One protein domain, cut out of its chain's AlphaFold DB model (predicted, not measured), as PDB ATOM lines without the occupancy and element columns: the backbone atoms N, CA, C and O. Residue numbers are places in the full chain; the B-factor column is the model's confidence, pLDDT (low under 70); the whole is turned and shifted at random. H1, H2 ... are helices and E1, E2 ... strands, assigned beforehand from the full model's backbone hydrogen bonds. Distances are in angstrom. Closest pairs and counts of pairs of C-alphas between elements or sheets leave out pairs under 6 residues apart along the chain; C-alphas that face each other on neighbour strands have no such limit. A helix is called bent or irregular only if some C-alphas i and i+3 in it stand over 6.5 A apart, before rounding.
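What this domain is: This is residues 32 to 172 of the 251 residues of the protein "Junction-mediating and -regulatory protein-like" of Cynoglossus semilaevis (UniProt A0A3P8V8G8). A small three-stranded sheet has the long helix H5 packed slantwise over one face, with the helical hairpin H2 and H3 and the short H6 packed round the later part of H5. From this body stick out residues 58 to 66 at one end and, at the other, residues 110 to 116 and 118 to 131, which include most of H4; H7 and H8 make a tail. The 141 printed residues include eight named helices and three named strands, in the order E1 E2 H1 E3 H2 H3 H4 H5 H6 H7 H8; the sheet runs E1 E2 E3, all antiparallel, and the class is mixed, helices and strands. The whole is loose, with a radius of gyration of the C-alphas of 18.6 A, and elongated, spanning 58 by 38 by 24 A.

Where its parts are: E1, residues 32 to 38, begins at C-alpha 32 (332.264, 387.105, 385.839) and is 19.1 A long. E2 is residues 43 to 50, 22.9 A; H1 is 51 to 59; E3 is 72 to 77, 16.4 A. H2 is residues 79 to 92, 20.4 A; H3 is 94 to 99; H4 is 111 to 121, 15.4 A. H5, residues 133 to 150, is 25.2 A long from C-alpha 133 (323.045, 373.499, 387.342). H6 is residues 152 to 159, H7 161 to 166, and H8 168 to 171, ending at C-alpha 171 (352.176, 396.591, 372.355). H3 and H7 are only just irregular: C-alphas 95 and 98, and C-alphas 162 and 165, are 6.8 A apart.

How they stand to each other: E1 and E2 form a hairpin, with N 34 and O 47 at 2.9 A; between E2 and E3, N 46 and O 75 are 2.9 A apart. H2 and H5 on one face of the sheet make two layers. H5 lies over E1 at a height of 8.2 A over the sheet; the closest C-alphas, of Val 35 and Cys 136, are 5.2 A apart. Residues 86 to 90 of H2 touch H3, closest at the C-alphas of Thr 90 and Gly 97, 5.6 A. Residues 85 to 89 of H2 touch H6, closest at the C-alphas of Ile 85 and Thr 158, 6.8 A. H1 and H6 only graze the sheet. H4 and H5 are apart; H7 and H8 meet only through their link. Every O i to N i+4 pair is within hydrogen-bond range in H1, H2, H5 and H6, against 6 of 7 in H4, 0 of 2 in H3 and H7, whose O i to N i+3 counts are 2 of 3 and 0 of 3; H8 is too short for such a pair.

The domain as a whole: The C-alphas of Ser 123 and Phe 172, the two farthest apart, are 61.1 A apart. The printed part has no cut; the links H1 to E3, H3 to H4 and H4 to H5 are long. The mean pLDDT of the printed part is 70.6, and residues 52 to 71, 103 to 131 and 162 to 172 are under 70.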
ATOM      1  N   GLY A  32     333.394 387.936 385.443       83.62
ATOM      2  CA  GLY A  32     332.264 387.105 385.839       83.62
ATOM      3  C   GLY A  32     332.125 385.929 384.888       83.62
ATOM      4  O   GLY A  32     332.036 386.141 383.678       83.62
ATOM      5  N   PHE A  33     332.080 384.722 385.446       88.19
ATOM      6  CA  PHE A  33     331.904 383.487 384.690       88.19
ATOM      7  C   PHE A  33     330.445 383.078 384.694       88.19
ATOM      8  O   PHE A  33     329.752 383.243 385.698       88.19
ATOM      9  N   ILE A  34     330.006 382.552 383.561       89.00
ATOM     10  CA  ILE A  34     328.746 381.838 383.431       89.00
ATOM     11  C   ILE A  34     329.077 380.517 382.757       89.00
ATOM     12  O   ILE A  34     329.716 380.509 381.699       89.00
ATOM     13  N   VAL A  35     328.668 379.421 383.384       90.00
ATOM     14  CA  VAL A  35     328.879 378.067 382.882       90.00
ATOM     15  C   VAL A  35     327.522 377.427 382.660       90.00
ATOM     16  O   VAL A  35     326.665 377.459 383.537       90.00
ATOM     17  N   GLN A  36     327.336 376.810 381.501       88.75
ATOM     18  CA  GLN A  36     326.135 376.041 381.210       88.75
ATOM     19  C   GLN A  36     326.490 374.727 380.521       88.75
ATOM     20  O   GLN A  36     327.416 374.663 379.716       88.75
ATOM     21  N   TRP A  37     325.741 373.670 380.820       85.69
ATOM     22  CA  TRP A  37     325.888 372.393 380.134       85.69
ATOM     23  C   TRP A  37     325.177 372.417 378.775       85.69
ATOM     24  O   TRP A  37     323.967 372.634 378.697       85.69
ATOM     25  N   ASN A  38     325.924 372.170 377.700       84.38
ATOM     26  CA  ASN A  38     325.380 371.958 376.366       84.38
ATOM     27  C   ASN A  38     325.115 370.460 376.159       84.38
ATOM     28  O   ASN A  38     326.039 369.675 375.952       84.38
ATOM     29  N   VAL A  39     323.836 370.081 376.165       77.31
ATOM     30  CA  VAL A  39     323.384 368.689 375.993       77.31
ATOM     31  C   VAL A  39     323.692 368.140 374.594       77.31
ATOM     32  O   VAL A  39     323.912 366.942 374.451       77.31
ATOM     33  N   ILE A  40     323.727 368.994 373.565       75.69
ATOM     34  CA  ILE A  40     323.927 368.576 372.167       75.69
ATOM     35  C   ILE A  40     325.377 368.149 371.944       75.69
ATOM     36  O   ILE A  40     325.637 367.113 371.340       75.69
ATOM     37  N   GLU A  41     326.318 368.944 372.451       76.00
ATOM     38  CA  GLU A  41     327.750 368.679 372.293       76.00
ATOM     39  C   GLU A  41     328.356 367.891 373.458       76.00
ATOM     40  O   GLU A  41     329.516 367.501 373.373       76.00
ATOM     41  N   SER A  42     327.587 367.652 374.528       77.69
ATOM     42  CA  SER A  42     328.063 367.062 375.789       77.69
ATOM     43  C   SER A  42     329.288 367.795 376.353       77.69
ATOM     44  O   SER A  42     330.283 367.190 376.745       77.69
ATOM     45  N   LYS A  43     329.224 369.132 376.361       86.88
ATOM     46  CA  LYS A  43     330.318 370.024 376.778       86.88
ATOM     47  C   LYS A  43     329.819 371.165 377.655       86.88
ATOM     48  O   LYS A  43     328.664 371.577 377.573       86.88
ATOM     49  N   PHE A  44     330.718 371.731 378.450       85.69
ATOM     50  CA  PHE A  44     330.493 372.942 379.227       85.69
ATOM     51  C   PHE A  44     330.736 374.179 378.368       85.69
ATOM     52  O   PHE A  44     331.856 374.434 377.928       85.69
ATOM     53  N   ALA A  45     329.694 374.975 378.165       90.12
ATOM     54  CA  ALA A  45     329.813 376.313 377.625       90.12
ATOM     55  C   ALA A  45     330.231 377.267 378.742       90.12
ATOM     56  O   ALA A  45     329.451 377.553 379.647       90.12
ATOM     57  N   VAL A  46     331.471 377.744 378.683       89.81
ATOM     58  CA  VAL A  46     332.028 378.696 379.643       89.81
ATOM     59  C   VAL A  46     332.130 380.047 378.957       89.81
ATOM     60  O   VAL A  46     332.773 380.191 377.917       89.81
ATOM     61  N   THR A  47     331.507 381.055 379.553       88.62
ATOM     62  CA  THR A  47     331.615 382.444 379.104       88.62
ATOM     63  C   THR A  47     332.182 383.302 380.222       88.62
ATOM     64  O   THR A  47     331.794 383.171 381.383       88.62
ATOM     65  N   CYS A  48     333.109 384.186 379.880       87.38
ATOM     66  CA  CYS A  48     333.731 385.132 380.791       87.38
ATOM     67  C   CYS A  48     333.394 386.547 380.334       87.38
ATOM     68  O   CYS A  48     333.546 386.882 379.164       87.38
ATOM     69  N   HIS A  49     332.928 387.383 381.254       83.00
ATOM     70  CA  HIS A  49     332.537 388.756 380.965       83.00
ATOM     71  C   HIS A  49     333.269 389.730 381.874       83.00
ATOM     72  O   HIS A  49     333.297 389.568 383.096       83.00
ATOM     73  N   ASN A  50     333.769 390.815 381.293       81.19
ATOM     74  CA  ASN A  50     334.365 391.904 382.044       81.19
ATOM     75  C   ASN A  50     333.276 392.851 382.585       81.19
ATOM     76  O   ASN A  50     332.775 393.742 381.890       81.19
ATOM     77  N   ARG A  51     332.875 392.663 383.851       71.56
ATOM     78  CA  ARG A  51     331.782 393.434 384.469       71.56
ATOM     79  C   ARG A  51     332.141 394.900 384.717       71.56
ATOM     80  O   ARG A  51     331.224 395.720 384.803       71.56
ATOM     81  N   THR A  52     333.421 395.259 384.840       63.97
ATOM     82  CA  THR A  52     333.835 396.665 384.991       63.97
ATOM     83  C   THR A  52     333.679 397.423 383.677       63.97
ATOM     84  O   THR A  52     333.033 398.471 383.670       63.97
ATOM     85  N   LEU A  53     334.118 396.839 382.557       61.06
ATOM     86  CA  LEU A  53     333.946 397.439 381.228       61.06
ATOM     87  C   LEU A  53     332.475 397.486 380.782       61.06
ATOM     88  O   LEU A  53     332.035 398.493 380.228       61.06
ATOM     89  N   GLN A  54     331.663 396.467 381.095       62.59
ATOM     90  CA  GLN A  54     330.222 396.509 380.801       62.59
ATOM     91  C   GLN A  54     329.494 397.649 381.535       62.59
ATOM     92  O   GLN A  54     328.588 398.268 380.973       62.59
ATOM     93  N   ARG A  55     329.872 397.945 382.788       63.03
ATOM     94  CA  ARG A  55     329.287 399.058 383.557       63.03
ATOM     95  C   ARG A  55     329.726 400.417 383.027       63.03
ATOM     96  O   ARG A  55     328.893 401.317 382.963       63.03
ATOM     97  N   LEU A  56     330.996 400.559 382.645       61.38
ATOM     98  CA  LEU A  56     331.516 401.789 382.047       61.38
ATOM     99  C   LEU A  56     330.832 402.080 380.709       61.38
ATOM    100  O   LEU A  56     330.297 403.171 380.536       61.38
ATOM    101  N   ARG A  57     330.708 401.078 379.829       61.53
ATOM    102  CA  ARG A  57     330.042 401.229 378.526       61.53
ATOM    103  C   ARG A  57     328.569 401.626 378.643       61.53
ATOM    104  O   ARG A  57     328.098 402.433 377.855       61.53
ATOM    105  N   ARG A  58     327.848 401.118 379.653       61.50
ATOM    106  CA  ARG A  58     326.465 401.553 379.949       61.50
ATOM    107  C   ARG A  58     326.374 402.993 380.462       61.50
ATOM    108  O   ARG A  58     325.294 403.567 380.436       61.50
ATOM    109  N   LYS A  59     327.470 403.554 380.975       60.06
ATOM    110  CA  LYS A  59     327.522 404.905 381.549       60.06
ATOM    111  C   LYS A  59     328.065 405.947 380.562       60.06
ATOM    112  O   LYS A  59     327.798 407.130 380.742       60.06
ATOM    113  N   SER A  60     328.795 405.522 379.529       49.09
ATOM    114  CA  SER A  60     329.346 406.376 378.475       49.09
ATOM    115  C   SER A  60     328.760 406.015 377.102       49.09
ATOM    116  O   SER A  60     329.370 405.275 376.332       49.09
ATOM    117  N   GLU A  61     327.606 406.581 376.746       49.47
ATOM    118  CA  GLU A  61     327.068 406.537 375.370       49.47
ATOM    119  C   GLU A  61     327.793 407.514 374.421       49.47
ATOM    120  O   GLU A  61     327.212 408.054 373.483       49.47
ATOM    121  N   THR A  62     329.073 407.824 374.642       40.22
ATOM    122  CA  THR A  62     329.766 408.801 373.797       40.22
ATOM    123  C   THR A  62     331.225 408.434 373.577       40.22
ATOM    124  O   THR A  62     332.031 408.486 374.500       40.22
ATOM    125  N   ARG A  63     331.511 408.185 372.292       38.34
ATOM    126  CA  ARG A  63     332.804 408.174 371.590       38.34
ATOM    127  C   ARG A  63     333.604 406.872 371.614       38.34
ATOM    128  O   ARG A  63     334.341 406.550 372.534       38.34
ATOM    129  N   GLU A  64     333.448 406.188 370.483       45.31
ATOM    130  CA  GLU A  64     334.477 405.492 369.712       45.31
ATOM    131  C   GLU A  64     335.905 405.996 369.978       45.31
ATOM    132  O   GLU A  64     336.126 407.195 370.148       45.31
ATOM    133  N   THR A  65     336.855 405.058 369.880       38.72
ATOM    134  CA  THR A  65     338.328 405.188 369.919       38.72
ATOM    135  C   THR A  65     339.020 404.979 371.272       38.72
ATOM    136  O   THR A  65     339.582 405.899 371.856       38.72
ATOM    137  N   ARG A  66     339.103 403.716 371.713       38.78
ATOM    138  CA  ARG A  66     340.373 403.128 372.185       38.78
ATOM    139  C   ARG A  66     340.230 401.616 372.334       38.78
ATOM    140  O   ARG A  66     339.661 401.178 373.321       38.78
ATOM    141  N   ALA A  67     340.750 400.898 371.339       38.38
ATOM    142  CA  ALA A  67     340.888 399.446 371.262       38.38
ATOM    143  C   ALA A  67     339.594 398.638 371.479       38.38
ATOM    144  O   ALA A  67     338.768 398.882 372.354       38.38
ATOM    145  N   GLU A  68     339.411 397.623 370.652       45.38
ATOM    146  CA  GLU A  68     338.458 396.546 370.888       45.38
ATOM    147  C   GLU A  68     338.942 395.724 372.095       45.38
ATOM    148  O   GLU A  68     339.239 394.547 371.949       45.38
ATOM    149  N   ASN A  69     339.078 396.337 373.281       54.03
ATOM    150  CA  ASN A  69     339.424 395.624 374.503       54.03
ATOM    151  C   ASN A  69     338.318 394.608 374.712       54.03
ATOM    152  O   ASN A  69     337.173 394.959 375.014       54.03
ATOM    153  N   GLN A  70     338.658 393.358 374.445       60.12
ATOM    154  CA  GLN A  70     337.718 392.274 374.367       60.12
ATOM    155  C   GLN A  70     336.921 392.180 375.676       60.12
ATOM    156  O   GLN A  70     337.450 391.930 376.755       60.12
ATOM    157  N   VAL A  71     335.619 392.462 375.592       64.50
ATOM    158  CA  VAL A  71     334.752 392.599 376.778       64.50
ATOM    159  C   VAL A  71     334.215 391.240 377.249       64.50
ATOM    160  O   VAL A  71     333.765 391.118 378.394       64.50
ATOM    161  N   SER A  72     334.270 390.225 376.381       78.62
ATOM    162  CA  SER A  72     333.743 388.888 376.646       78.62
ATOM    163  C   SER A  72     334.561 387.804 375.945       78.62
ATOM    164  O   SER A  72     334.909 387.961 374.775       78.62
ATOM    165  N   TRP A  73     334.769 386.683 376.631       85.94
ATOM    166  CA  TRP A  73     335.351 385.450 376.101       85.94
ATOM    167  C   TRP A  73     334.337 384.309 376.211       85.94
ATOM    168  O   TRP A  73     333.497 384.301 377.115       85.94
ATOM    169  N   SER A  74     334.389 383.346 375.297       87.38
ATOM    170  CA  SER A  74     333.474 382.201 375.286       87.38
ATOM    171  C   SER A  74     334.137 380.982 374.671       87.38
ATOM    172  O   SER A  74     334.767 381.102 373.623       87.38
ATOM    173  N   GLY A  75     333.946 379.819 375.282       87.69
ATOM    174  CA  GLY A  75     334.542 378.564 374.840       87.69
ATOM    175  C   GLY A  75     333.713 377.367 375.283       87.69
ATOM    176  O   GLY A  75     332.918 377.456 376.222       87.69
ATOM    177  N   LEU A  76     333.882 376.254 374.575       87.94
ATOM    178  CA  LEU A  76     333.240 374.978 374.877       87.94
ATOM    179  C   LEU A  76     334.311 373.996 375.345       87.94
ATOM    180  O   LEU A  76     335.268 373.747 374.616       87.94
ATOM    181  N   PHE A  77     334.130 373.422 376.532       87.75
ATOM    182  CA  PHE A  77     335.113 372.556 377.178       87.75
ATOM    183  C   PHE A  77     334.491 371.212 377.532       87.75
ATOM    184  O   PHE A  77     333.408 371.150 378.114       87.75
ATOM    185  N   SER A  78     335.171 370.121 377.199       87.38
ATOM    186  CA  SER A  78     334.810 368.801 377.714       87.38
ATOM    187  C   SER A  78     335.218 368.652 379.187       87.38
ATOM    188  O   SER A  78     335.991 369.446 379.734       87.38
ATOM    189  N   ALA A  79     334.709 367.617 379.861       85.25
ATOM    190  CA  ALA A  79     335.100 367.328 381.241       85.25
ATOM    191  C   ALA A  79     336.597 366.981 381.371       85.25
ATOM    192  O   ALA A  79     337.206 367.259 382.407       85.25
ATOM    193  N   SER A  80     337.204 366.391 380.336       84.88
ATOM    194  CA  SER A  80     338.647 366.134 380.273       84.88
ATOM    195  C   SER A  80     339.440 367.426 380.072       84.88
ATOM    196  O   SER A  80     340.415 367.632 380.792       84.88
ATOM    197  N   ASP A  81     338.986 368.339 379.206       87.44
ATOM    198  CA  ASP A  81     339.626 369.652 379.024       87.44
ATOM    199  C   ASP A  81     339.684 370.427 380.345       87.44
ATOM    200  O   ASP A  81     340.736 370.929 380.733       87.44
ATOM    201  N   LEU A  82     338.581 370.450 381.101       87.50
ATOM    202  CA  LEU A  82     338.526 371.109 382.409       87.50
ATOM    203  C   LEU A  82     339.477 370.480 383.434       87.50
ATOM    204  O   LEU A  82     340.058 371.198 384.248       87.50
ATOM    205  N   LYS A  83     339.676 369.156 383.387       87.12
ATOM    206  CA  LYS A  83     340.673 368.468 384.222       87.12
ATOM    207  C   LYS A  83     342.097 368.857 383.824       87.12
ATOM    208  O   LYS A  83     342.924 369.076 384.705       87.12
ATOM    209  N   HIS A  84     342.382 368.986 382.530       88.12
ATOM    210  CA  HIS A  84     343.685 369.452 382.050       88.12
ATOM    211  C   HIS A  84     343.950 370.913 382.433       88.12
ATOM    212  O   HIS A  84     345.025 371.224 382.941       88.12
ATOM    213  N   ILE A  85     342.955 371.790 382.295       88.94
ATOM    214  CA  ILE A  85     343.031 373.189 382.745       88.94
ATOM    215  C   ILE A  85     343.264 373.255 384.260       88.94
ATOM    216  O   ILE A  85     344.101 374.016 384.740       88.94
ATOM    217  N   HIS A  86     342.581 372.415 385.041       88.75
ATOM    218  CA  HIS A  86     342.814 372.324 386.481       88.75
ATOM    219  C   HIS A  86     344.242 371.878 386.828       88.75
ATOM    220  O   HIS A  86     344.859 372.457 387.724       88.75
ATOM    221  N   GLN A  87     344.796 370.898 386.108       87.50
ATOM    222  CA  GLN A  87     346.197 370.497 386.270       87.50
ATOM    223  C   GLN A  87     347.143 371.667 385.980       87.50
ATOM    224  O   GLN A  87     348.061 371.908 386.760       87.50
ATOM    225  N   GLN A  88     346.885 372.439 384.919       87.12
ATOM    226  CA  GLN A  88     347.669 373.633 384.596       87.12
ATOM    227  C   GLN A  88     347.591 374.695 385.698       87.12
ATOM    228  O   GLN A  88     348.623 375.236 386.088       87.12
ATOM    229  N   PHE A  89     346.408 374.959 386.260       87.75
ATOM    230  CA  PHE A  89     346.291 375.896 387.380       87.75
ATOM    231  C   PHE A  89     346.957 375.397 388.655       87.75
ATOM    232  O   PHE A  89     347.551 376.198 389.369       87.75
ATOM    233  N   THR A  90     346.905 374.095 388.920       87.12
ATOM    234  CA  THR A  90     347.576 373.504 390.083       87.12
ATOM    235  C   THR A  90     349.089 373.686 389.984       87.12
ATOM    236  O   THR A  90     349.714 374.040 390.973       87.12
ATOM    237  N   CYS A  91     349.673 373.569 388.783       83.50
ATOM    238  CA  CYS A  91     351.094 373.860 388.563       83.50
ATOM    239  C   CYS A  91     351.484 375.318 388.874       83.50
ATOM    240  O   CYS A  91     352.646 375.582 389.171       83.50
ATOM    241  N   VAL A  92     350.545 376.264 388.769       81.81
ATOM    242  CA  VAL A  92     350.774 377.688 389.070       81.81
ATOM    243  C   VAL A  92     350.498 377.990 390.546       81.81
ATOM    244  O   VAL A  92     351.217 378.778 391.157       81.81
ATOM    245  N   ALA A  93     349.472 377.361 391.125       79.81
ATOM    246  CA  ALA A  93     349.088 377.524 392.518       79.81
ATOM    247  C   ALA A  93     348.537 376.216 393.113       79.81
ATOM    248  O   ALA A  93     347.373 375.855 392.912       79.81
ATOM    249  N   ASP A  94     349.345 375.566 393.956       78.00
ATOM    250  CA  ASP A  94     348.987 374.316 394.645       78.00
ATOM    251  C   ASP A  94     347.716 374.443 395.511       78.00
ATOM    252  O   ASP A  94     346.989 373.472 395.729       78.00
ATOM    253  N   SER A  95     347.394 375.656 395.976       78.38
ATOM    254  CA  SER A  95     346.203 375.944 396.785       78.38
ATOM    255  C   SER A  95     344.880 375.726 396.047       78.38
ATOM    256  O   SER A  95     343.839 375.599 396.689       78.38
ATOM    257  N   LEU A  96     344.893 375.695 394.709       76.44
ATOM    258  CA  LEU A  96     343.689 375.485 393.906       76.44
ATOM    259  C   LEU A  96     343.330 373.991 393.754       76.44
ATOM    260  O   LEU A  96     342.198 373.665 393.388       76.44
ATOM    261  N   GLY A  97     344.254 373.086 394.107       71.44
ATOM    262  CA  GLY A  97     344.097 371.632 394.002       71.44
ATOM    263  C   GLY A  97     342.860 371.073 394.720       71.44
ATOM    264  O   GLY A  97     342.204 370.165 394.220       71.44
ATOM    265  N   SER A  98     342.484 371.638 395.872       71.19
ATOM    266  CA  SER A  98     341.358 371.149 396.688       71.19
ATOM    267  C   SER A  98     339.981 371.678 396.274       71.19
ATOM    268  O   SER A  98     338.973 371.270 396.846       71.19
ATOM    269  N   CYS A  99     339.923 372.624 395.334       73.12
ATOM    270  CA  CYS A  99     338.708 373.383 395.026       73.12
ATOM    271  C   CYS A  99     337.988 372.904 393.756       73.12
ATOM    272  O   CYS A  99     336.944 373.461 393.406       73.12
ATOM    273  N   PHE A 100     338.529 371.905 393.051       78.88
ATOM    274  CA  PHE A 100     337.963 371.434 391.791       78.88
ATOM    275  C   PHE A 100     336.691 370.596 392.015       78.88
ATOM    276  O   PHE A 100     336.708 369.661 392.820       78.88
ATOM    277  N   PRO A 101     335.577 370.910 391.329       78.31
ATOM    278  CA  PRO A 101     334.364 370.106 391.417       78.31
ATOM    279  C   PRO A 101     334.566 368.730 390.773       78.31
ATOM    280  O   PRO A 101     335.222 368.607 389.743       78.31
ATOM    281  N   ASP A 102     333.956 367.693 391.347       72.88
ATOM    282  CA  ASP A 102     333.935 366.380 390.705       72.88
ATOM    283  C   ASP A 102     333.065 366.433 389.438       72.88
ATOM    284  O   ASP A 102     331.886 366.784 389.492       72.88
ATOM    285  N   LEU A 103     333.677 366.120 388.294       68.88
ATOM    286  CA  LEU A 103     333.045 366.094 386.970       68.88
ATOM    287  C   LEU A 103     332.920 364.663 386.427       68.88
ATOM    288  O   LEU A 103     332.736 364.471 385.228       68.88
ATOM    289  N   SER A 104     333.061 363.646 387.282       63.75
ATOM    290  CA  SER A 104     333.041 362.235 386.864       63.75
ATOM    291  C   SER A 104     331.712 361.803 386.230       63.75
ATOM    292  O   SER A 104     331.707 360.905 385.395       63.75
ATOM    293  N   GLU A 105     330.611 362.490 386.544       61.47
ATOM    294  CA  GLU A 105     329.283 362.273 385.946       61.47
ATOM    295  C   GLU A 105     329.147 362.822 384.511       61.47
ATOM    296  O   GLU A 105     328.203 362.478 383.805       61.47
ATOM    297  N   PHE A 106     330.093 363.661 384.076       58.84
ATOM    298  CA  PHE A 106     330.102 364.346 382.776       58.84
ATOM    299  C   PHE A 106     331.164 363.791 381.825       58.84
ATOM    300  O   PHE A 106     331.493 364.421 380.821       58.84
ATOM    301  N   GLY A 107     331.752 362.644 382.175       56.25
ATOM    302  CA  GLY A 107     332.717 361.962 381.326       56.25
ATOM    303  C   GLY A 107     332.077 361.513 380.018       56.25
ATOM    304  O   GLY A 107     330.902 361.150 379.991       56.25
ATOM    305  N   ASP A 108     332.869 361.526 378.947       54.34
ATOM    306  CA  ASP A 108     332.479 360.960 377.662       54.34
ATOM    307  C   ASP A 108     332.033 359.517 377.882       54.34
ATOM    308  O   ASP A 108     332.839 358.628 378.180       54.34
ATOM    309  N   GLY A 109     330.722 359.301 377.781       51.03
ATOM    310  CA  GLY A 109     330.152 357.973 377.835       51.03
ATOM    311  C   GLY A 109     330.848 357.130 376.779       51.03
ATOM    312  O   GLY A 109     330.889 357.490 375.599       51.03
ATOM    313  N   ASN A 110     331.420 356.007 377.212       51.50
ATOM    314  CA  ASN A 110     331.916 354.972 376.316       51.50
ATOM    315  C   ASN A 110     330.846 354.746 375.229       51.50
ATOM    316  O   ASN A 110     329.659 354.814 375.531       51.50
ATOM    317  N   ILE A 111     331.201 354.479 373.972       58.38
ATOM    318  CA  ILE A 111     330.210 354.351 372.873       58.38
ATOM    319  C   ILE A 111     329.094 353.341 373.237       58.38
ATOM    320  O   ILE A 111     327.938 353.475 372.837       58.38
ATOM    321  N   TRP A 112     329.436 352.370 374.085       51.03
ATOM    322  CA  TRP A 112     328.523 351.434 374.734       51.03
ATOM    323  C   TRP A 112     327.517 352.085 375.694       51.03
ATOM    324  O   TRP A 112     326.343 351.732 375.660       51.03
ATOM    325  N   GLU A 113     327.921 353.056 376.510       53.81
ATOM    326  CA  GLU A 113     326.995 353.846 377.321       53.81
ATOM    327  C   GLU A 113     326.002 354.619 376.460       53.81
ATOM    328  O   GLU A 113     324.830 354.604 376.792       53.81
ATOM    329  N   LEU A 114     326.385 355.203 375.322       55.84
ATOM    330  CA  LEU A 114     325.418 355.879 374.438       55.84
ATOM    331  C   LEU A 114     324.351 354.905 373.897       55.84
ATOM    332  O   LEU A 114     323.156 355.217 373.894       55.84
ATOM    333  N   LEU A 115     324.760 353.689 373.523       57.84
ATOM    334  CA  LEU A 115     323.851 352.631 373.065       57.84
ATOM    335  C   LEU A 115     322.913 352.118 374.175       57.84
ATOM    336  O   LEU A 115     321.745 351.845 373.901       57.84
ATOM    337  N   PHE A 116     323.373 352.031 375.429       54.03
ATOM    338  CA  PHE A 116     322.550 351.562 376.557       54.03
ATOM    339  C   PHE A 116     321.786 352.686 377.294       54.03
ATOM    340  O   PHE A 116     320.729 352.431 377.878       54.03
ATOM    341  N   LEU A 117     322.244 353.941 377.227       49.62
ATOM    342  CA  LEU A 117     321.580 355.126 377.794       49.62
ATOM    343  C   LEU A 117     320.358 355.543 376.982       49.62
ATOM    344  O   LEU A 117     319.408 356.057 377.564       49.62
ATOM    345  N   THR A 118     320.323 355.257 375.679       48.59
ATOM    346  CA  THR A 118     319.138 355.539 374.850       48.59
ATOM    347  C   THR A 118     317.928 354.720 375.337       48.59
ATOM    348  O   THR A 118     316.803 355.218 375.385       48.59
ATOM    349  N   GLN A 119     318.168 353.499 375.833       43.88
ATOM    350  CA  GLN A 119     317.146 352.656 376.462       43.88
ATOM    351  C   GLN A 119     316.728 353.183 377.852       43.88
ATOM    352  O   GLN A 119     315.569 353.048 378.247       43.88
ATOM    353  N   ARG A 120     317.652 353.816 378.592       40.94
ATOM    354  CA  ARG A 120     317.409 354.389 379.932       40.94
ATOM    355  C   ARG A 120     316.699 355.750 379.875       40.94
ATOM    356  O   ARG A 120     315.869 356.036 380.738       40.94
ATOM    357  N   TRP A 121     316.955 356.544 378.833       43.44
ATOM    358  CA  TRP A 121     316.294 357.828 378.552       43.44
ATOM    359  C   TRP A 121     314.852 357.678 378.065       43.44
ATOM    360  O   TRP A 121     314.045 358.571 378.293       43.44
ATOM    361  N   SER A 122     314.488 356.545 377.455       41.91
ATOM    362  CA  SER A 122     313.096 356.288 377.060       41.91
ATOM    363  C   SER A 122     312.240 355.639 378.160       41.91
ATOM    364  O   SER A 122     311.031 355.508 377.971       41.91
ATOM    365  N   SER A 123     312.826 355.201 379.283       41.91
ATOM    366  CA  SER A 123     312.116 354.407 380.305       41.91
ATOM    367  C   SER A 123     312.014 355.067 381.687       41.91
ATOM    368  O   SER A 123     311.434 354.484 382.595       41.91
ATOM    369  N   SER A 124     312.502 356.297 381.852       40.50
ATOM    370  CA  SER A 124     312.331 357.083 383.084       40.50
ATOM    371  C   SER A 124     311.437 358.296 382.827       40.50
ATOM    372  O   SER A 124     311.883 359.430 382.707       40.50
ATOM    373  N   LYS A 125     310.130 358.037 382.713       40.94
ATOM    374  CA  LYS A 125     309.116 359.033 383.073       40.94
ATOM    375  C   LYS A 125     309.145 359.150 384.597       40.94
ATOM    376  O   LYS A 125     308.447 358.383 385.239       40.94
ATOM    377  N   ASP A 126     310.003 360.014 385.124       38.06
ATOM    378  CA  ASP A 126     309.887 360.620 386.458       38.06
ATOM    379  C   ASP A 126     310.886 361.789 386.530       38.06
ATOM    380  O   ASP A 126     312.085 361.611 386.712       38.06
ATOM    381  N   ASP A 127     310.388 362.963 386.149       41.00
ATOM    382  CA  ASP A 127     310.423 364.250 386.868       41.00
ATOM    383  C   ASP A 127     311.591 364.644 387.804       41.00
ATOM    384  O   ASP A 127     311.371 365.414 388.730       41.00
ATOM    385  N   ASP A 128     312.831 364.227 387.543       41.62
ATOM    386  CA  ASP A 128     314.014 364.927 388.067       41.62
ATOM    387  C   ASP A 128     314.769 365.581 386.902       41.62
ATOM    388  O   ASP A 128     315.444 364.919 386.101       41.62
ATOM    389  N   GLU A 129     314.661 366.909 386.797       49.97
ATOM    390  CA  GLU A 129     315.678 367.739 386.155       49.97
ATOM    391  C   GLU A 129     317.034 367.297 386.715       49.97
ATOM    392  O   GLU A 129     317.396 367.652 387.831       49.97
ATOM    393  N   ARG A 130     317.779 366.457 385.982       56.25
ATOM    394  CA  ARG A 130     319.154 366.114 386.363       56.25
ATOM    395  C   ARG A 130     319.872 367.435 386.633       56.25
ATOM    396  O   ARG A 130     319.949 368.267 385.731       56.25
ATOM    397  N   ASP A 131     320.338 367.617 387.868       67.88
ATOM    398  CA  ASP A 131     320.842 368.871 388.442       67.88
ATOM    399  C   ASP A 131     322.179 369.315 387.806       67.88
ATOM    400  O   ASP A 131     323.200 369.481 388.475       67.88
ATOM    401  N   PHE A 132     322.195 369.534 386.488       70.44
ATOM    402  CA  PHE A 132     323.343 370.023 385.721       70.44
ATOM    403  C   PHE A 132     323.750 371.443 386.141       70.44
ATOM    404  O   PHE A 132     324.899 371.849 385.966       70.44
ATOM    405  N   ASP A 133     322.832 372.172 386.773       79.38
ATOM    406  CA  ASP A 133     323.045 373.499 387.342       79.38
ATOM    407  C   ASP A 133     324.029 373.491 388.521       79.38
ATOM    408  O   ASP A 133     324.825 374.421 388.688       79.38
ATOM    409  N   THR A 134     324.006 372.449 389.357       83.25
ATOM    410  CA  THR A 134     324.844 372.391 390.563       83.25
ATOM    411  C   THR A 134     326.351 372.304 390.266       83.25
ATOM    412  O   THR A 134     327.098 373.080 390.876       83.25
ATOM    413  N   PRO A 135     326.853 371.466 389.330       82.81
ATOM    414  CA  PRO A 135     328.257 371.476 388.928       82.81
ATOM    415  C   PRO A 135     328.620 372.720 388.116       82.81
ATOM    416  O   PRO A 135     329.710 373.249 388.319       82.81
ATOM    417  N   CYS A 136     327.714 373.258 387.291       84.88
ATOM    418  CA  CYS A 136     327.957 374.510 386.566       84.88
ATOM    419  C   CYS A 136     328.230 375.676 387.532       84.88
ATOM    420  O   CYS A 136     329.255 376.344 387.422       84.88
ATOM    421  N   ARG A 137     327.398 375.851 388.568       86.75
ATOM    422  CA  ARG A 137     327.604 376.886 389.602       86.75
ATOM    423  C   ARG A 137     328.865 376.661 390.435       86.75
ATOM    424  O   ARG A 137     329.480 377.621 390.898       86.75
ATOM    425  N   LYS A 138     329.253 375.403 390.676       87.88
ATOM    426  CA  LYS A 138     330.533 375.090 391.333       87.88
ATOM    427  C   LYS A 138     331.710 375.478 390.437       87.88
ATOM    428  O   LYS A 138     332.666 376.058 390.943       87.88
ATOM    429  N   LEU A 139     331.614 375.231 389.131       88.06
ATOM    430  CA  LEU A 139     332.643 375.600 388.163       88.06
ATOM    431  C   LEU A 139     332.766 377.127 388.006       88.06
ATOM    432  O   LEU A 139     333.874 377.655 387.987       88.06
ATOM    433  N   GLU A 140     331.649 377.861 388.003       89.88
ATOM    434  CA  GLU A 140     331.647 379.335 388.033       89.88
ATOM    435  C   GLU A 140     332.392 379.893 389.253       89.88
ATOM    436  O   GLU A 140     333.207 380.815 389.140       89.88
ATOM    437  N   LYS A 141     332.132 379.318 390.436       88.62
ATOM    438  CA  LYS A 141     332.834 379.687 391.673       88.62
ATOM    439  C   LYS A 141     334.313 379.332 391.597       88.62
ATOM    440  O   LYS A 141     335.135 380.158 391.977       88.62
ATOM    441  N   TYR A 142     334.643 378.156 391.069       90.06
ATOM    442  CA  TYR A 142     336.020 377.707 390.887       90.06
ATOM    443  C   TYR A 142     336.822 378.673 390.008       90.06
ATOM    444  O   TYR A 142     337.880 379.135 390.427       90.06
ATOM    445  N   PHE A 143     336.301 379.066 388.842       88.94
ATOM    446  CA  PHE A 143     336.986 380.036 387.980       88.94
ATOM    447  C   PHE A 143     337.113 381.416 388.622       88.94
ATOM    448  O   PHE A 143     338.144 382.068 388.475       88.94
ATOM    449  N   SER A 144     336.110 381.833 389.398       88.31
ATOM    450  CA  SER A 144     336.198 383.074 390.175       88.31
ATOM    451  C   SER A 144     337.345 383.006 391.192       88.31
ATOM    452  O   SER A 144     338.175 383.908 391.235       88.31
ATOM    453  N   THR A 145     337.467 381.900 391.938       87.25
ATOM    454  CA  THR A 145     338.581 381.695 392.881       87.25
ATOM    455  C   THR A 145     339.933 381.528 392.188       87.25
ATOM    456  O   THR A 145     340.948 381.972 392.715       87.25
ATOM    457  N   ALA A 146     339.961 380.925 390.996       87.69
ATOM    458  CA  ALA A 146     341.180 380.753 390.215       87.69
ATOM    459  C   ALA A 146     341.760 382.108 389.793       87.69
ATOM    460  O   ALA A 146     342.973 382.278 389.804       87.69
ATOM    461  N   ILE A 147     340.917 383.096 389.485       86.62
ATOM    462  CA  ILE A 147     341.380 384.452 389.152       86.62
ATOM    463  C   ILE A 147     341.954 385.165 390.362       86.62
ATOM    464  O   ILE A 147     342.971 385.842 390.228       86.62
ATOM    465  N   ASP A 148     341.323 385.008 391.522       85.19
ATOM    466  CA  ASP A 148     341.793 385.640 392.751       85.19
ATOM    467  C   ASP A 148     343.170 385.096 393.182       85.19
ATOM    468  O   ASP A 148     343.948 385.824 393.796       85.19
ATOM    469  N   ILE A 149     343.487 383.839 392.840       84.69
ATOM    470  CA  ILE A 149     344.733 383.158 393.228       84.69
ATOM    471  C   ILE A 149     345.802 383.218 392.122       84.69
ATOM    472  O   ILE A 149     346.921 383.653 392.379       84.69
ATOM    473  N   CYS A 150     345.483 382.776 390.902       82.75
ATOM    474  CA  CYS A 150     346.432 382.668 389.785       82.75
ATOM    475  C   CYS A 150     346.568 383.975 388.990       82.75
ATOM    476  O   CYS A 150     347.510 384.141 388.220       82.75
ATOM    477  N   GLY A 151     345.632 384.910 389.152       82.88
ATOM    478  CA  GLY A 151     345.584 386.137 388.371       82.88
ATOM    479  C   GLY A 151     344.878 385.970 387.023       82.88
ATOM    480  O   GLY A 151     344.783 384.895 386.434       82.88
ATOM    481  N   ARG A 152     344.358 387.092 386.520       82.62
ATOM    482  CA  ARG A 152     343.475 387.145 385.344       82.62
ATOM    483  C   ARG A 152     344.117 386.664 384.041       82.62
ATOM    484  O   ARG A 152     343.450 385.964 383.296       82.62
ATOM    485  N   LYS A 153     345.374 387.044 383.780       80.38
ATOM    486  CA  LYS A 153     346.078 386.748 382.523       80.38
ATOM    487  C   LYS A 153     346.237 385.245 382.360       80.38
ATOM    488  O   LYS A 153     345.634 384.662 381.481       80.38
ATOM    489  N   ILE A 154     346.837 384.599 383.357       83.75
ATOM    490  CA  ILE A 154     347.025 383.144 383.383       83.75
ATOM    491  C   ILE A 154     345.700 382.391 383.180       83.75
ATOM    492  O   ILE A 154     345.641 381.424 382.425       83.75
ATOM    493  N   VAL A 155     344.615 382.828 383.829       86.44
ATOM    494  CA  VAL A 155     343.301 382.180 383.674       86.44
ATOM    495  C   VAL A 155     342.699 382.402 382.284       86.44
ATOM    496  O   VAL A 155     342.102 381.480 381.733       86.44
ATOM    497  N   LEU A 156     342.828 383.595 381.706       85.19
ATOM    498  CA  LEU A 156     342.307 383.876 380.370       85.19
ATOM    499  C   LEU A 156     343.142 383.199 379.278       85.19
ATOM    500  O   LEU A 156     342.548 382.605 378.389       85.19
ATOM    501  N   ASP A 157     344.468 383.187 379.396       85.00
ATOM    502  CA  ASP A 157     345.377 382.586 378.411       85.00
ATOM    503  C   ASP A 157     345.205 381.061 378.352       85.00
ATOM    504  O   ASP A 157     345.250 380.447 377.288       85.00
ATOM    505  N   THR A 158     344.961 380.426 379.502       86.19
ATOM    506  CA  THR A 158     344.723 378.972 379.581       86.19
ATOM    507  C   THR A 158     343.335 378.568 379.088       86.19
ATOM    508  O   THR A 158     343.192 377.509 378.479       86.19
ATOM    509  N   LEU A 159     342.303 379.388 379.328       85.19
ATOM    510  CA  LEU A 159     340.941 379.114 378.860       85.19
ATOM    511  C   LEU A 159     340.732 379.511 377.392       85.19
ATOM    512  O   LEU A 159     340.022 378.821 376.667       85.19
ATOM    513  N   PHE A 160     341.332 380.610 376.939       83.88
ATOM    514  CA  PHE A 160     341.059 381.232 375.640       83.88
ATOM    515  C   PHE A 160     342.345 381.556 374.848       83.88
ATOM    516  O   PHE A 160     342.509 382.688 374.392       83.88
ATOM    517  N   PRO A 161     343.231 380.572 374.595       71.19
ATOM    518  CA  PRO A 161     344.540 380.808 373.970       71.19
ATOM    519  C   PRO A 161     344.470 381.344 372.528       71.19
ATOM    520  O   PRO A 161     345.413 381.955 372.045       71.19
ATOM    521  N   GLN A 162     343.366 381.118 371.806       60.59
ATOM    522  CA  GLN A 162     343.225 381.512 370.393       60.59
ATOM    523  C   GLN A 162     342.853 382.986 370.186       60.59
ATOM    524  O   GLN A 162     342.766 383.432 369.043       60.59
ATOM    525  N   GLN A 163     342.590 383.736 371.255       58.16
ATOM    526  CA  GLN A 163     342.208 385.147 371.157       58.16
ATOM    527  C   GLN A 163     343.365 386.129 371.355       58.16
ATOM    528  O   GLN A 163     343.189 387.319 371.113       58.16
ATOM    529  N   ASP A 164     344.544 385.600 371.678       54.50
ATOM    530  CA  ASP A 164     345.745 386.339 372.068       54.50
ATOM    531  C   ASP A 164     346.630 386.776 370.880       54.50
ATOM    532  O   ASP A 164     347.488 387.643 371.010       54.50
ATOM    533  N   ASP A 165     346.384 386.274 369.660       51.78
ATOM    534  CA  ASP A 165     347.084 386.753 368.447       51.78
ATOM    535  C   ASP A 165     346.809 388.247 368.159       51.78
ATOM    536  O   ASP A 165     347.500 388.881 367.361       51.78
ATOM    537  N   ARG A 166     345.795 388.832 368.809       51.84
ATOM    538  CA  ARG A 166     345.460 390.261 368.733       51.84
ATOM    539  C   ARG A 166     346.184 391.113 369.782       51.84
ATOM    540  O   ARG A 166     346.195 392.333 369.612       51.84
ATOM    541  N   ASP A 167     346.817 390.506 370.786       54.69
ATOM    542  CA  ASP A 167     347.511 391.220 371.866       54.69
ATOM    543  C   ASP A 167     348.875 391.752 371.417       54.69
ATOM    544  O   ASP A 167     349.299 392.812 371.872       54.69
ATOM    545  N   VAL A 168     349.556 391.095 370.466       55.91
ATOM    546  CA  VAL A 168     350.875 391.555 369.983       55.91
ATOM    547  C   VAL A 168     350.788 392.966 369.374       55.91
ATOM    548  O   VAL A 168     351.655 393.810 369.602       55.91
ATOM    549  N   GLU A 169     349.688 393.258 368.677       57.69
ATOM    550  CA  GLU A 169     349.410 394.576 368.098       57.69
ATOM    551  C   GLU A 169     349.129 395.644 369.172       57.69
ATOM    552  O   GLU A 169     349.344 396.834 368.938       57.69
ATOM    553  N   GLU A 170     348.682 395.250 370.373       59.88
ATOM    554  CA  GLU A 170     348.436 396.181 371.478       59.88
ATOM    555  C   GLU A 170     349.741 396.787 372.019       59.88
ATOM    556  O   GLU A 170     349.733 397.924 372.505       59.88
ATOM    557  N   TYR A 171     350.873 396.090 371.898       57.56
ATOM    558  CA  TYR A 171     352.176 396.591 372.355       57.56
ATOM    559  C   TYR A 171     352.744 397.692 371.458       57.56
ATOM    560  O   TYR A 171     353.575 398.489 371.913       57.56
ATOM    561  N   PHE A 172     352.289 397.755 370.206       62.41
ATOM    562  CA  PHE A 172     352.820 398.666 369.207       62.41
ATOM    563  C   PHE A 172     352.039 399.981 369.195       62.41
ATOM    564  O   PHE A 172     350.838 400.038 368.934       62.41
TER     565      PHE A 172